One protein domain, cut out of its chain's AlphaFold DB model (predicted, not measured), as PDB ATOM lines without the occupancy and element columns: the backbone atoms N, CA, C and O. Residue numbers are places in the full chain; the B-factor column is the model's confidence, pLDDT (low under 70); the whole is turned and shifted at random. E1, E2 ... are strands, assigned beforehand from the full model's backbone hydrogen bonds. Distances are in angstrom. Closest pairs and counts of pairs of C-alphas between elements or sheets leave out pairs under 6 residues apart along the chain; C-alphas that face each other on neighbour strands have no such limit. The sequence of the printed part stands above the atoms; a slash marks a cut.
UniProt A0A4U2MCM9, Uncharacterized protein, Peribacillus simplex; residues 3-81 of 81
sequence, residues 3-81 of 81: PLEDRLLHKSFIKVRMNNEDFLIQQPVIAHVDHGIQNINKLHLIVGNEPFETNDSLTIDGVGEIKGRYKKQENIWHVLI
ATOM      1  N   PRO A   3       3.157   9.720 162.097       91.38
ATOM      2  CA  PRO A   3       3.944   9.497 163.305       91.38
ATOM      3  C   PRO A   3       4.852   8.264 163.186       91.38
ATOM      4  O   PRO A   3       4.475   7.265 162.572       91.38
ATOM      5  N   LEU A   4       6.024   8.335 163.813       91.38
ATOM      6  CA  LEU A   4       6.935   7.222 164.067       91.38
ATOM      7  C   LEU A   4       7.652   7.497 165.393       91.38
ATOM      8  O   LEU A   4       8.541   8.341 165.431       91.38
ATOM      9  N   GLU A   5       7.269   6.792 166.457       90.00
ATOM     10  CA  GLU A   5       7.818   7.008 167.807       90.00
ATOM     11  C   GLU A   5       7.656   8.479 168.254       90.00
ATOM     12  O   GLU A   5       6.539   8.998 168.280       90.00
ATOM     13  N   ASP A   6       8.759   9.148 168.576       90.75
ATOM     14  CA  ASP A   6       8.902  10.554 168.966       90.75
ATOM     15  C   ASP A   6       9.058  11.506 167.764       90.75
ATOM     16  O   ASP A   6       9.399  12.681 167.918       90.75
ATOM     17  N   ARG A   7       8.813  11.020 166.541       92.50
ATOM     18  CA  ARG A   7       8.984  11.778 165.299       92.50
ATOM     19  C   ARG A   7       7.684  11.914 164.525       92.50
ATOM     20  O   ARG A   7       6.891  10.981 164.400       92.50
ATOM     21  N   LEU A   8       7.501  13.083 163.922       93.12
ATOM     22  CA  LEU A   8       6.354  13.422 163.092       93.12
ATOM     23  C   LEU A   8       6.822  13.897 161.717       93.12
ATOM     24  O   LEU A   8       7.490  14.921 161.597       93.12
ATOM     25  N   LEU A   9       6.416  13.195 160.658       93.06
ATOM     26  CA  LEU A   9       6.582  13.678 159.289       93.06
ATOM     27  C   LEU A   9       5.426  14.620 158.925       93.06
ATOM     28  O   LEU A   9       4.281  14.193 158.714       93.06
ATOM     29  N   HIS A  10       5.738  15.906 158.799       91.38
ATOM     30  CA  HIS A  10       4.840  16.929 158.274       91.38
ATOM     31  C   HIS A  10       5.068  17.055 156.770       91.38
ATOM     32  O   HIS A  10       6.114  17.530 156.362       91.38
ATOM     33  N   LYS A  11       4.113  16.619 155.934       87.31
ATOM     34  CA  LYS A  11       4.254  16.618 154.461       87.31
ATOM     35  C   LYS A  11       3.810  17.912 153.767       87.31
ATOM     36  O   LYS A  11       4.107  18.078 152.592       87.31
ATOM     37  N   SER A  12       3.045  18.760 154.453       84.38
ATOM     38  CA  SER A  12       2.375  19.920 153.848       84.38
ATOM     39  C   SER A  12       3.031  21.221 154.289       84.38
ATOM     40  O   SER A  12       3.772  21.831 153.533       84.38
ATOM     41  N   PHE A  13       2.771  21.626 155.528       86.25
ATOM     42  CA  PHE A  13       3.406  22.773 156.146       86.25
ATOM     43  C   PHE A  13       3.464  22.569 157.657       86.25
ATOM     44  O   PHE A  13       2.685  21.791 158.225       86.25
ATOM     45  N   ILE A  14       4.372  23.282 158.308       90.12
ATOM     46  CA  ILE A  14       4.379  23.431 159.756       90.12
ATOM     47  C   ILE A  14       4.571  24.905 160.097       90.12
ATOM     48  O   ILE A  14       5.372  25.596 159.468       90.12
ATOM     49  N   LYS A  15       3.809  25.385 161.080       90.75
ATOM     50  CA  LYS A  15       4.071  26.674 161.712       90.75
ATOM     51  C   LYS A  15       4.765  26.403 163.038       90.75
ATOM     52  O   LYS A  15       4.196  25.714 163.882       90.75
ATOM     53  N   VAL A  16       5.965  26.934 163.205       89.06
ATOM     54  CA  VAL A  16       6.734  26.829 164.448       89.06
ATOM     55  C   VAL A  16       7.185  28.210 164.890       89.06
ATOM     56  O   VAL A  16       7.383  29.092 164.059       89.06
ATOM     57  N   ARG A  17       7.339  28.401 166.196       88.19
ATOM     58  CA  ARG A  17       7.949  29.607 166.747       88.19
ATOM     59  C   ARG A  17       9.356  29.266 167.198       88.19
ATOM     60  O   ARG A  17       9.502  28.405 168.051       88.19
ATOM     61  N   MET A  18      10.351  29.945 166.646       86.00
ATOM     62  CA  MET A  18      11.761  29.782 167.002       86.00
ATOM     63  C   MET A  18      12.320  31.170 167.301       86.00
ATOM     64  O   MET A  18      12.123  32.089 166.513       86.00
ATOM     65  N   ASN A  19      12.971  31.353 168.452       84.69
ATOM     66  CA  ASN A  19      13.556  32.643 168.853       84.69
ATOM     67  C   ASN A  19      12.590  33.843 168.743       84.69
ATOM     68  O   ASN A  19      12.953  34.903 168.243       84.69
ATOM     69  N   ASN A  20      11.353  33.674 169.227       84.50
ATOM     70  CA  ASN A  20      10.261  34.662 169.161       84.50
ATOM     71  C   ASN A  20       9.801  35.071 167.749       84.50
ATOM     72  O   ASN A  20       8.941  35.944 167.630       84.50
ATOM     73  N   GLU A  21      10.288  34.414 166.703       88.50
ATOM     74  CA  GLU A  21       9.842  34.612 165.328       88.50
ATOM     75  C   GLU A  21       8.986  33.409 164.883       88.50
ATOM     76  O   GLU A  21       9.268  32.253 165.213       88.50
ATOM     77  N   ASP A  22       7.881  33.684 164.185       90.44
ATOM     78  CA  ASP A  22       6.997  32.653 163.639       90.44
ATOM     79  C   ASP A  22       7.485  32.263 162.234       90.44
ATOM     80  O   ASP A  22       7.492  33.091 161.325       90.44
ATOM     81  N   PHE A  23       7.800  30.985 162.029       89.44
ATOM     82  CA  PHE A  23       8.198  30.432 160.735       89.44
ATOM     83  C   PHE A  23       7.085  29.560 160.167       89.44
ATOM     84  O   PHE A  23       6.571  28.666 160.847       89.44
ATOM     85  N   LEU A  24       6.732  29.794 158.903       91.00
ATOM     86  CA  LEU A  24       5.867  28.911 158.126       91.00
ATOM     87  C   LEU A  24       6.727  28.135 157.133       91.00
ATOM     88  O   LEU A  24       7.125  28.659 156.100       91.00
ATOM     89  N   ILE A  25       6.992  26.872 157.442       90.06
ATOM     90  CA  ILE A  25       7.801  26.001 156.593       90.06
ATOM     91  C   ILE A  25       6.856  25.221 155.686       90.06
ATOM     92  O   ILE A  25       6.075  24.400 156.167       90.06
ATOM     93  N   GLN A  26       6.914  25.483 154.380       88.62
ATOM     94  CA  GLN A  26       6.009  24.915 153.369       88.62
ATOM     95  C   GLN A  26       6.657  23.768 152.582       88.62
ATOM     96  O   GLN A  26       6.524  23.663 151.365       88.62
ATOM     97  N   GLN A  27       7.383  22.909 153.290       86.88
ATOM     98  CA  GLN A  27       8.039  21.732 152.732       86.88
ATOM     99  C   GLN A  27       7.939  20.553 153.704       86.88
ATOM    100  O   GLN A  27       7.650  20.755 154.889       86.88
ATOM    101  N   PRO A  28       8.202  19.318 153.239       89.81
ATOM    102  CA  PRO A  28       8.315  18.178 154.125       89.81
ATOM    103  C   PRO A  28       9.395  18.381 155.194       89.81
ATOM    104  O   PRO A  28      10.537  18.713 154.872       89.81
ATOM    105  N   VAL A  29       9.035  18.149 156.456       91.25
ATOM    106  CA  VAL A  29       9.956  18.212 157.601       91.25
ATOM    107  C   VAL A  29       9.688  17.081 158.582       91.25
ATOM    108  O   VAL A  29       8.551  16.613 158.711       91.25
ATOM    109  N   ILE A  30      10.731  16.658 159.296       93.06
ATOM    110  CA  ILE A  30      10.594  15.731 160.423       93.06
ATOM    111  C   ILE A  30      10.717  16.542 161.710       93.06
ATOM    112  O   ILE A  30      11.766  17.123 161.983       93.06
ATOM    113  N   ALA A  31       9.642  16.582 162.489       93.19
ATOM    114  CA  ALA A  31       9.612  17.206 163.804       93.19
ATOM    115  C   ALA A  31       9.859  16.154 164.888       93.19
ATOM    116  O   ALA A  31       9.255  15.084 164.853       93.19
ATOM    117  N   HIS A  32      10.746  16.461 165.833       92.88
ATOM    118  CA  HIS A  32      10.992  15.657 167.032       92.88
ATOM    119  C   HIS A  32      10.161  16.239 168.166       92.88
ATOM    120  O   HIS A  32      10.167  17.457 168.362       92.88
ATOM    121  N   VAL A  33       9.414  15.384 168.859       91.44
ATOM    122  CA  VAL A  33       8.422  15.791 169.855       91.44
ATOM    123  C   VAL A  33       8.625  15.073 171.179       91.44
ATOM    124  O   VAL A  33       8.640  13.846 171.232       91.44
ATOM    125  N   ASP A  34       8.661  15.841 172.266       87.50
ATOM    126  CA  ASP A  34       8.691  15.294 173.623       87.50
ATOM    127  C   ASP A  34       7.296  15.374 174.246       87.50
ATOM    128  O   ASP A  34       6.804  16.452 174.571       87.50
ATOM    129  N   HIS A  35       6.648  14.239 174.501       84.12
ATOM    130  CA  HIS A  35       5.342  14.211 175.183       84.12
ATOM    131  C   HIS A  35       4.212  14.954 174.434       84.12
ATOM    132  O   HIS A  35       3.333  15.558 175.051       84.12
ATOM    133  N   GLY A  36       4.204  14.890 173.099       79.94
ATOM    134  CA  GLY A  36       3.094  15.363 172.264       79.94
ATOM    135  C   GLY A  36       3.470  16.461 171.268       79.94
ATOM    136  O   GLY A  36       4.513  17.097 171.365       79.94
ATOM    137  N   ILE A  37       2.588  16.687 170.290       80.56
ATOM    138  CA  ILE A  37       2.850  17.557 169.129       80.56
ATOM    139  C   ILE A  37       3.078  19.030 169.486       80.56
ATOM    140  O   ILE A  37       3.719  19.752 168.731       80.56
ATOM    141  N   GLN A  38       2.570  19.484 170.631       83.75
ATOM    142  CA  GLN A  38       2.786  20.842 171.123       83.75
ATOM    143  C   GLN A  38       4.234  21.111 171.570       83.75
ATOM    144  O   GLN A  38       4.619  22.268 171.698       83.75
ATOM    145  N   ASN A  39       5.035  20.062 171.777       87.12
ATOM    146  CA  ASN A  39       6.379  20.137 172.346       87.12
ATOM    147  C   ASN A  39       7.434  19.729 171.309       87.12
ATOM    148  O   ASN A  39       8.186  18.771 171.506       87.12
ATOM    149  N   ILE A  40       7.463  20.423 170.170       90.38
ATOM    150  CA  ILE A  40       8.516  20.219 169.170       90.38
ATOM    151  C   ILE A  40       9.795  20.870 169.687       90.38
ATOM    152  O   ILE A  40       9.806  22.072 169.933       90.38
ATOM    153  N   ASN A  41      10.865  20.092 169.817       88.69
ATOM    154  CA  ASN A  41      12.165  20.575 170.300       88.69
ATOM    155  C   ASN A  41      13.206  20.716 169.173       88.69
ATOM    156  O   ASN A  41      14.240  21.369 169.335       88.69
ATOM    157  N   LYS A  42      12.957  20.086 168.020       90.69
ATOM    158  CA  LYS A  42      13.926  19.995 166.929       90.69
ATOM    159  C   LYS A  42      13.247  19.704 165.598       90.69
ATOM    160  O   LYS A  42      12.345  18.868 165.511       90.69
ATOM    161  N   LEU A  43      13.745  20.343 164.541       90.88
ATOM    162  CA  LEU A  43      13.346  20.072 163.158       90.88
ATOM    163  C   LEU A  43      14.508  19.501 162.353       90.88
ATOM    164  O   LEU A  43      15.645  19.965 162.458       90.88
ATOM    165  N   HIS A  44      14.207  18.497 161.530       90.25
ATOM    166  CA  HIS A  44      15.074  18.045 160.444       90.25
ATOM    167  C   HIS A  44      14.549  18.638 159.143       90.25
ATOM    168  O   HIS A  44      13.463  18.270 158.677       90.25
ATOM    169  N   LEU A  45      15.326  19.555 158.574       87.25
ATOM    170  CA  LEU A  45      15.022  20.198 157.302       87.25
ATOM    171  C   LEU A  45      15.797  19.501 156.183       87.25
ATOM    172  O   LEU A  45      17.014  19.330 156.274       87.25
ATOM    173  N   ILE A  46      15.081  19.107 155.131       82.06
ATOM    174  CA  ILE A  46      15.670  18.606 153.887       82.06
ATOM    175  C   ILE A  46      15.784  19.804 152.949       82.06
ATOM    176  O   ILE A  46      14.768  20.309 152.477       82.06
ATOM    177  N   VAL A  47      16.997  20.284 152.708       82.19
ATOM    178  CA  VAL A  47      17.239  21.470 151.876       82.19
ATOM    179  C   VAL A  47      17.713  21.048 150.487       82.19
ATOM    180  O   VAL A  47      18.502  20.114 150.357       82.19
ATOM    181  N   GLY A  48      17.189  21.694 149.442       79.75
ATOM    182  CA  GLY A  48      17.582  21.414 148.053       79.75
ATOM    183  C   GLY A  48      18.882  22.112 147.646       79.75
ATOM    184  O   GLY A  48      19.677  21.543 146.905       79.75
ATOM    185  N   ASN A  49      19.098  23.316 148.175       83.62
ATOM    186  CA  ASN A  49      20.314  24.104 148.009       83.62
ATOM    187  C   ASN A  49      21.050  24.196 149.344       83.62
ATOM    188  O   ASN A  49      20.439  24.072 150.409       83.62
ATOM    189  N   GLU A  50      22.357  24.439 149.286       86.19
ATOM    190  CA  GLU A  50      23.132  24.727 150.486       86.19
ATOM    191  C   GLU A  50      22.656  26.054 151.110       86.19
ATOM    192  O   GLU A  50      22.630  27.073 150.415       86.19
ATOM    193  N   PRO A  51      22.246  26.061 152.392       87.94
ATOM    194  CA  PRO A  51      21.882  27.278 153.102       87.94
ATOM    195  C   PRO A  51      23.041  28.268 153.193       87.94
ATOM    196  O   PRO A  51      24.209  27.880 153.251       87.94
ATOM    197  N   PHE A  52      22.710  29.552 153.295       88.25
ATOM    198  CA  PHE A  52      23.692  30.594 153.563       88.25
ATOM    199  C   PHE A  52      23.906  30.732 155.075       88.25
ATOM    200  O   PHE A  52      23.003  31.153 155.801       88.25
ATOM    201  N   GLU A  53      25.092  30.352 155.548       88.12
ATOM    202  CA  GLU A  53      25.505  30.500 156.947       88.12
ATOM    203  C   GLU A  53      26.142  31.873 157.212       88.12
ATOM    204  O   GLU A  53      27.001  32.337 156.460       88.12
ATOM    205  N   THR A  54      25.776  32.483 158.338       83.44
ATOM    206  CA  THR A  54      26.530  33.565 158.983       83.44
ATOM    207  C   THR A  54      26.994  33.109 160.369       83.44
ATOM    208  O   THR A  54      26.685  32.002 160.798       83.44
ATOM    209  N   ASN A  55      27.725  33.953 161.105       78.25
ATOM    210  CA  ASN A  55      28.163  33.603 162.462       78.25
ATOM    211  C   ASN A  55      26.994  33.310 163.424       78.25
ATOM    212  O   ASN A  55      27.173  32.530 164.358       78.25
ATOM    213  N   ASP A  56      25.820  33.910 163.192       84.00
ATOM    214  CA  ASP A  56      24.696  33.892 164.140       84.00
ATOM    215  C   ASP A  56      23.375  33.389 163.528       84.00
ATOM    216  O   ASP A  56      22.360  33.279 164.231       84.00
ATOM    217  N   SER A  57      23.356  33.100 162.223       87.81
ATOM    218  CA  SER A  57      22.136  32.725 161.510       87.81
ATOM    219  C   SER A  57      22.362  31.768 160.346       87.81
ATOM    220  O   SER A  57      23.435  31.690 159.751       87.81
ATOM    221  N   LEU A  58      21.294  31.047 160.014       89.38
ATOM    222  CA  LEU A  58      21.196  30.140 158.884       89.38
ATOM    223  C   LEU A  58      20.045  30.600 157.994       89.38
ATOM    224  O   LEU A  58      18.886  30.548 158.405       89.38
ATOM    225  N   THR A  59      20.340  31.034 156.774       90.38
ATOM    226  CA  THR A  59      19.311  31.412 155.799       90.38
ATOM    227  C   THR A  59      19.027  30.249 154.864       90.38
ATOM    228  O   THR A  59      19.914  29.787 154.148       90.38
ATOM    229  N   ILE A  60      17.782  29.775 154.874       88.38
ATOM    230  CA  ILE A  60      17.326  28.633 154.079       88.38
ATOM    231  C   ILE A  60      16.288  29.111 153.062       88.38
ATOM    232  O   ILE A  60      15.274  29.716 153.431       88.38
ATOM    233  N   ASP A  61      16.508  28.785 151.788       85.88
ATOM    234  CA  ASP A  61      15.549  29.042 150.711       85.88
ATOM    235  C   ASP A  61      14.174  28.446 151.041       85.88
ATOM    236  O   ASP A  61      14.048  27.273 151.390       85.88
ATOM    237  N   GLY A  62      13.121  29.257 150.925       81.50
ATOM    238  CA  GLY A  62      11.746  28.829 151.204       81.50
ATOM    239  C   GLY A  62      11.373  28.741 152.691       81.50
ATOM    240  O   GLY A  62      10.224  28.421 152.995       81.50
ATOM    241  N   VAL A  63      12.296  29.054 153.608       86.31
ATOM    242  CA  VAL A  63      12.024  29.159 155.055       86.31
ATOM    243  C   VAL A  63      12.321  30.563 155.582       86.31
ATOM    244  O   VAL A  63      11.500  31.123 156.303       86.31
ATOM    245  N   GLY A  64      13.463  31.140 155.201       87.31
ATOM    246  CA  GLY A  64      13.938  32.437 155.683       87.31
ATOM    247  C   GLY A  64      15.199  32.331 156.542       87.31
ATOM    248  O   GLY A  64      15.886  31.307 156.547       87.31
ATOM    249  N   GLU A  65      15.513  33.414 157.250       90.25
ATOM    250  CA  GLU A  65      16.655  33.488 158.160       90.25
ATOM    251  C   GLU A  65      16.282  32.935 159.538       90.25
ATOM    252  O   GLU A  65      15.404  33.458 160.219       90.25
ATOM    253  N   ILE A  66      16.980  31.890 159.968       87.12
ATOM    254  CA  ILE A  66      16.845  31.304 161.296       87.12
ATOM    255  C   ILE A  66      18.052  31.738 162.121       87.12
ATOM    256  O   ILE A  66      19.170  31.272 161.906       87.12
ATOM    257  N   LYS A  67      17.829  32.622 163.093       86.69
ATOM    258  CA  LYS A  67      18.852  32.989 164.081       86.69
ATOM    259  C   LYS A  67      19.025  31.864 165.097       86.69
ATOM    260  O   LYS A  67      18.059  31.167 165.400       86.69
ATOM    261  N   GLY A  68      20.214  31.727 165.678       77.94
ATOM    262  CA  GLY A  68      20.457  30.837 166.815       77.94
ATOM    263  C   GLY A  68      21.220  29.556 166.476       77.94
ATOM    264  O   GLY A  68      21.952  29.482 165.495       77.94
ATOM    265  N   ARG A  69      21.113  28.544 167.349       77.88
ATOM    266  CA  ARG A  69      21.954  27.338 167.271       77.88
ATOM    267  C   ARG A  69      21.402  26.336 166.261       77.88
ATOM    268  O   ARG A  69      20.288  25.837 166.421       77.88
ATOM    269  N   TYR A  70      22.240  25.957 165.305       80.00
ATOM    270  CA  TYR A  70      21.974  24.885 164.352       80.00
ATOM    271  C   TYR A  70      23.146  23.896 164.298       80.00
ATOM    272  O   TYR A  70      24.252  24.177 164.762       80.00
ATOM    273  N   LYS A  71      22.903  22.700 163.755       81.75
ATOM    274  CA  LYS A  71      23.945  21.696 163.500       81.75
ATOM    275  C   LYS A  71      23.769  21.076 162.117       81.75
ATOM    276  O   LYS A  71      22.713  20.514 161.824       81.75
ATOM    277  N   LYS A  72      24.831  21.098 161.311       80.56
ATOM    278  CA  LYS A  72      24.908  20.387 160.030       80.56
ATOM    279  C   LYS A  72      25.354  18.937 160.244       80.56
ATOM    280  O   LYS A  72      26.312  18.676 160.974       80.56
ATOM    281  N   GLN A  73      24.658  17.990 159.624       78.19
ATOM    282  CA  GLN A  73      25.100  16.603 159.463       78.19
ATOM    283  C   GLN A  73      24.826  16.187 158.017       78.19
ATOM    284  O   GLN A  73      23.672  16.023 157.639       78.19
ATOM    285  N   GLU A  74      25.884  16.050 157.212       77.38
ATOM    286  CA  GLU A  74      25.782  15.827 155.761       77.38
ATOM    287  C   GLU A  74      24.900  16.897 155.080       77.38
ATOM    288  O   GLU A  74      25.188  18.089 155.202       77.38
ATOM    289  N   ASN A  75      23.819  16.485 154.409       71.75
ATOM    290  CA  ASN A  75      22.834  17.358 153.758       71.75
ATOM    291  C   ASN A  75      21.640  17.702 154.673       71.75
ATOM    292  O   ASN A  75      20.618  18.201 154.203       71.75
ATOM    293  N   ILE A  76      21.739  17.395 155.972       74.12
ATOM    294  CA  ILE A  76      20.663  17.572 156.949       74.12
ATOM    295  C   ILE A  76      21.011  18.710 157.903       74.12
ATOM    296  O   ILE A  76      22.060  18.709 158.559       74.12
ATOM    297  N   TRP A  77      20.072  19.646 158.037       77.31
ATOM    298  CA  TRP A  77      20.167  20.763 158.970       77.31
ATOM    299  C   TRP A  77      19.247  20.543 160.156       77.31
ATOM    300  O   TRP A  77      18.039  20.333 160.013       77.31
ATOM    301  N   HIS A  78      19.850  20.587 161.338       78.31
ATOM    302  CA  HIS A  78      19.167  20.480 162.611       78.31
ATOM    303  C   HIS A  78      19.006  21.861 163.220       78.31
ATOM    304  O   HIS A  78      20.000  22.469 163.619       78.31
ATOM    305  N   VAL A  79      17.761  22.310 163.325       81.62
ATOM    306  CA  VAL A  79      17.411  23.566 163.989       81.62
ATOM    307  C   VAL A  79      16.778  23.240 165.336       81.62
ATOM    308  O   VAL A  79      15.896  22.378 165.408       81.62
ATOM    309  N   LEU A  80      17.271  23.886 166.392       77.94
ATOM    310  CA  LEU A  80      16.719  23.780 167.742       77.94
ATOM    311  C   LEU A  80      15.597  24.808 167.913       77.94
ATOM    312  O   LEU A  80      15.783  25.970 167.544       77.94
ATOM    313  N   ILE A  81      14.457  24.353 168.440       76.69
ATOM    314  CA  ILE A  81      13.287  25.191 168.742       76.69
ATOM    315  C   ILE A  81      13.335  25.649 170.195       76.69
ATOM    316  O   ILE A  81      13.609  24.793 171.066       76.69
TER     317      ILE A  81
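What this domain is: This is residues 3 to 81 of the 81 residues of an uncharacterized protein of Peribacillus simplex (UniProt A0A4U2MCM9). A strongly twisted sheet of five strands, E1, E4, E5, E9 and E8, makes one wall, and two separate hairpins, E2 with E3 and E6 with E7, lie side by side over one of its faces as a loose second layer. The two hairpins come close at E3 and E7, but they are not joined into one sheet. The printed part has 79 residues with nine named strands, E1 to E9 in order along the chain, and no named helix; the class is all strand. The large sheet has the order E1 - E4 - E5 - E9 - E8 and is antiparallel throughout, as is each two-strand sheet. The whole is compact, with a radius of gyration of the C-alphas of 11.9 A, and rounded, with spans of 33 by 25 by 21 A.

Where its parts are: In the large sheet, E5 is the longest strand, residues 40 to 46, 17.0 A from first to last C-alpha. Its C-alpha 40 is at (8.516, 20.219, 169.170) and its C-alpha 46 at (15.670, 18.606, 153.887). E4, residues 29 to 33, is 12.6 A long, and E1 is residues 7 to 10, with C-alpha 7 at (8.984, 11.778, 165.299). E9, residues 76 to 80, is 13.1 A long and ends with C-alpha 80 at (16.719, 23.780, 167.742), and E8 is residues 70 to 73, 10.1 A long. Of the first two-strand sheet, E2 is residues 14 to 18, 12.1 A long, and E3 is residues 21 to 25, 12.4 A long. Of the second, E6 is residues 57 to 60, 9.8 A long, and E7 is residues 64 to 67, 9.7 A long.

How they stand to each other: E4 and E5 are a hairpin, antiparallel at 160 degrees, with N 44 and O 30 within hydrogen-bond range at 2.8 A. E1, an edge strand, is antiparallel to E4 at 144 degrees, with N 8 and O 31 at 2.8 A. E5 and E9 are antiparallel at 157 degrees, with N 43 and O 79 at 3.1 A. E9 and E8, the other edge strand, are a hairpin at 156 degrees, with N 71 and O 78 at 2.9 A. From edge to edge of this sheet the strands' lines turn by 95 degrees. The hairpin of E2 and E3 stands at 153 degrees, with N 23 and O 16 at 2.8 A. The hairpin of E6 and E7 stands at 159 degrees, with N 66 and O 58 at 2.8 A. Between the two hairpins, the closest C-alphas of E3 and E7 are those of Phe 23 and Gly 64, 7.9 A apart. Toward the large sheet, the closest C-alphas of E2 and E4 are those of Ile 14 and Val 29, 7.9 A apart, and those of E6 and E8 are Leu 58 and Tyr 70, 7.6 A apart. E1 and E2 meet only through their link. E2 and E5 are only just apart, their closest C-alphas 8.3 A from each other. Outside the named strands, residues 3 to 4 pair antiparallel with residues 7 to 8 of E1, and residues 52 to 53 with residues 58 to 59 of E6.

The domain as a whole: The two C-alphas farthest apart are those of Pro 3 and Asn 55, at 34.2 A. The printed part has no cut and ends at Ile 81, the chain's last residue. There is no long link; those from E4 to E5, six residues, and from E5 to E6, ten residues, are short, and the others are tight. The mean pLDDT of the printed part is 86.1, and no printed residue is under 70; E9 has a mean of 78 and E8 of 80.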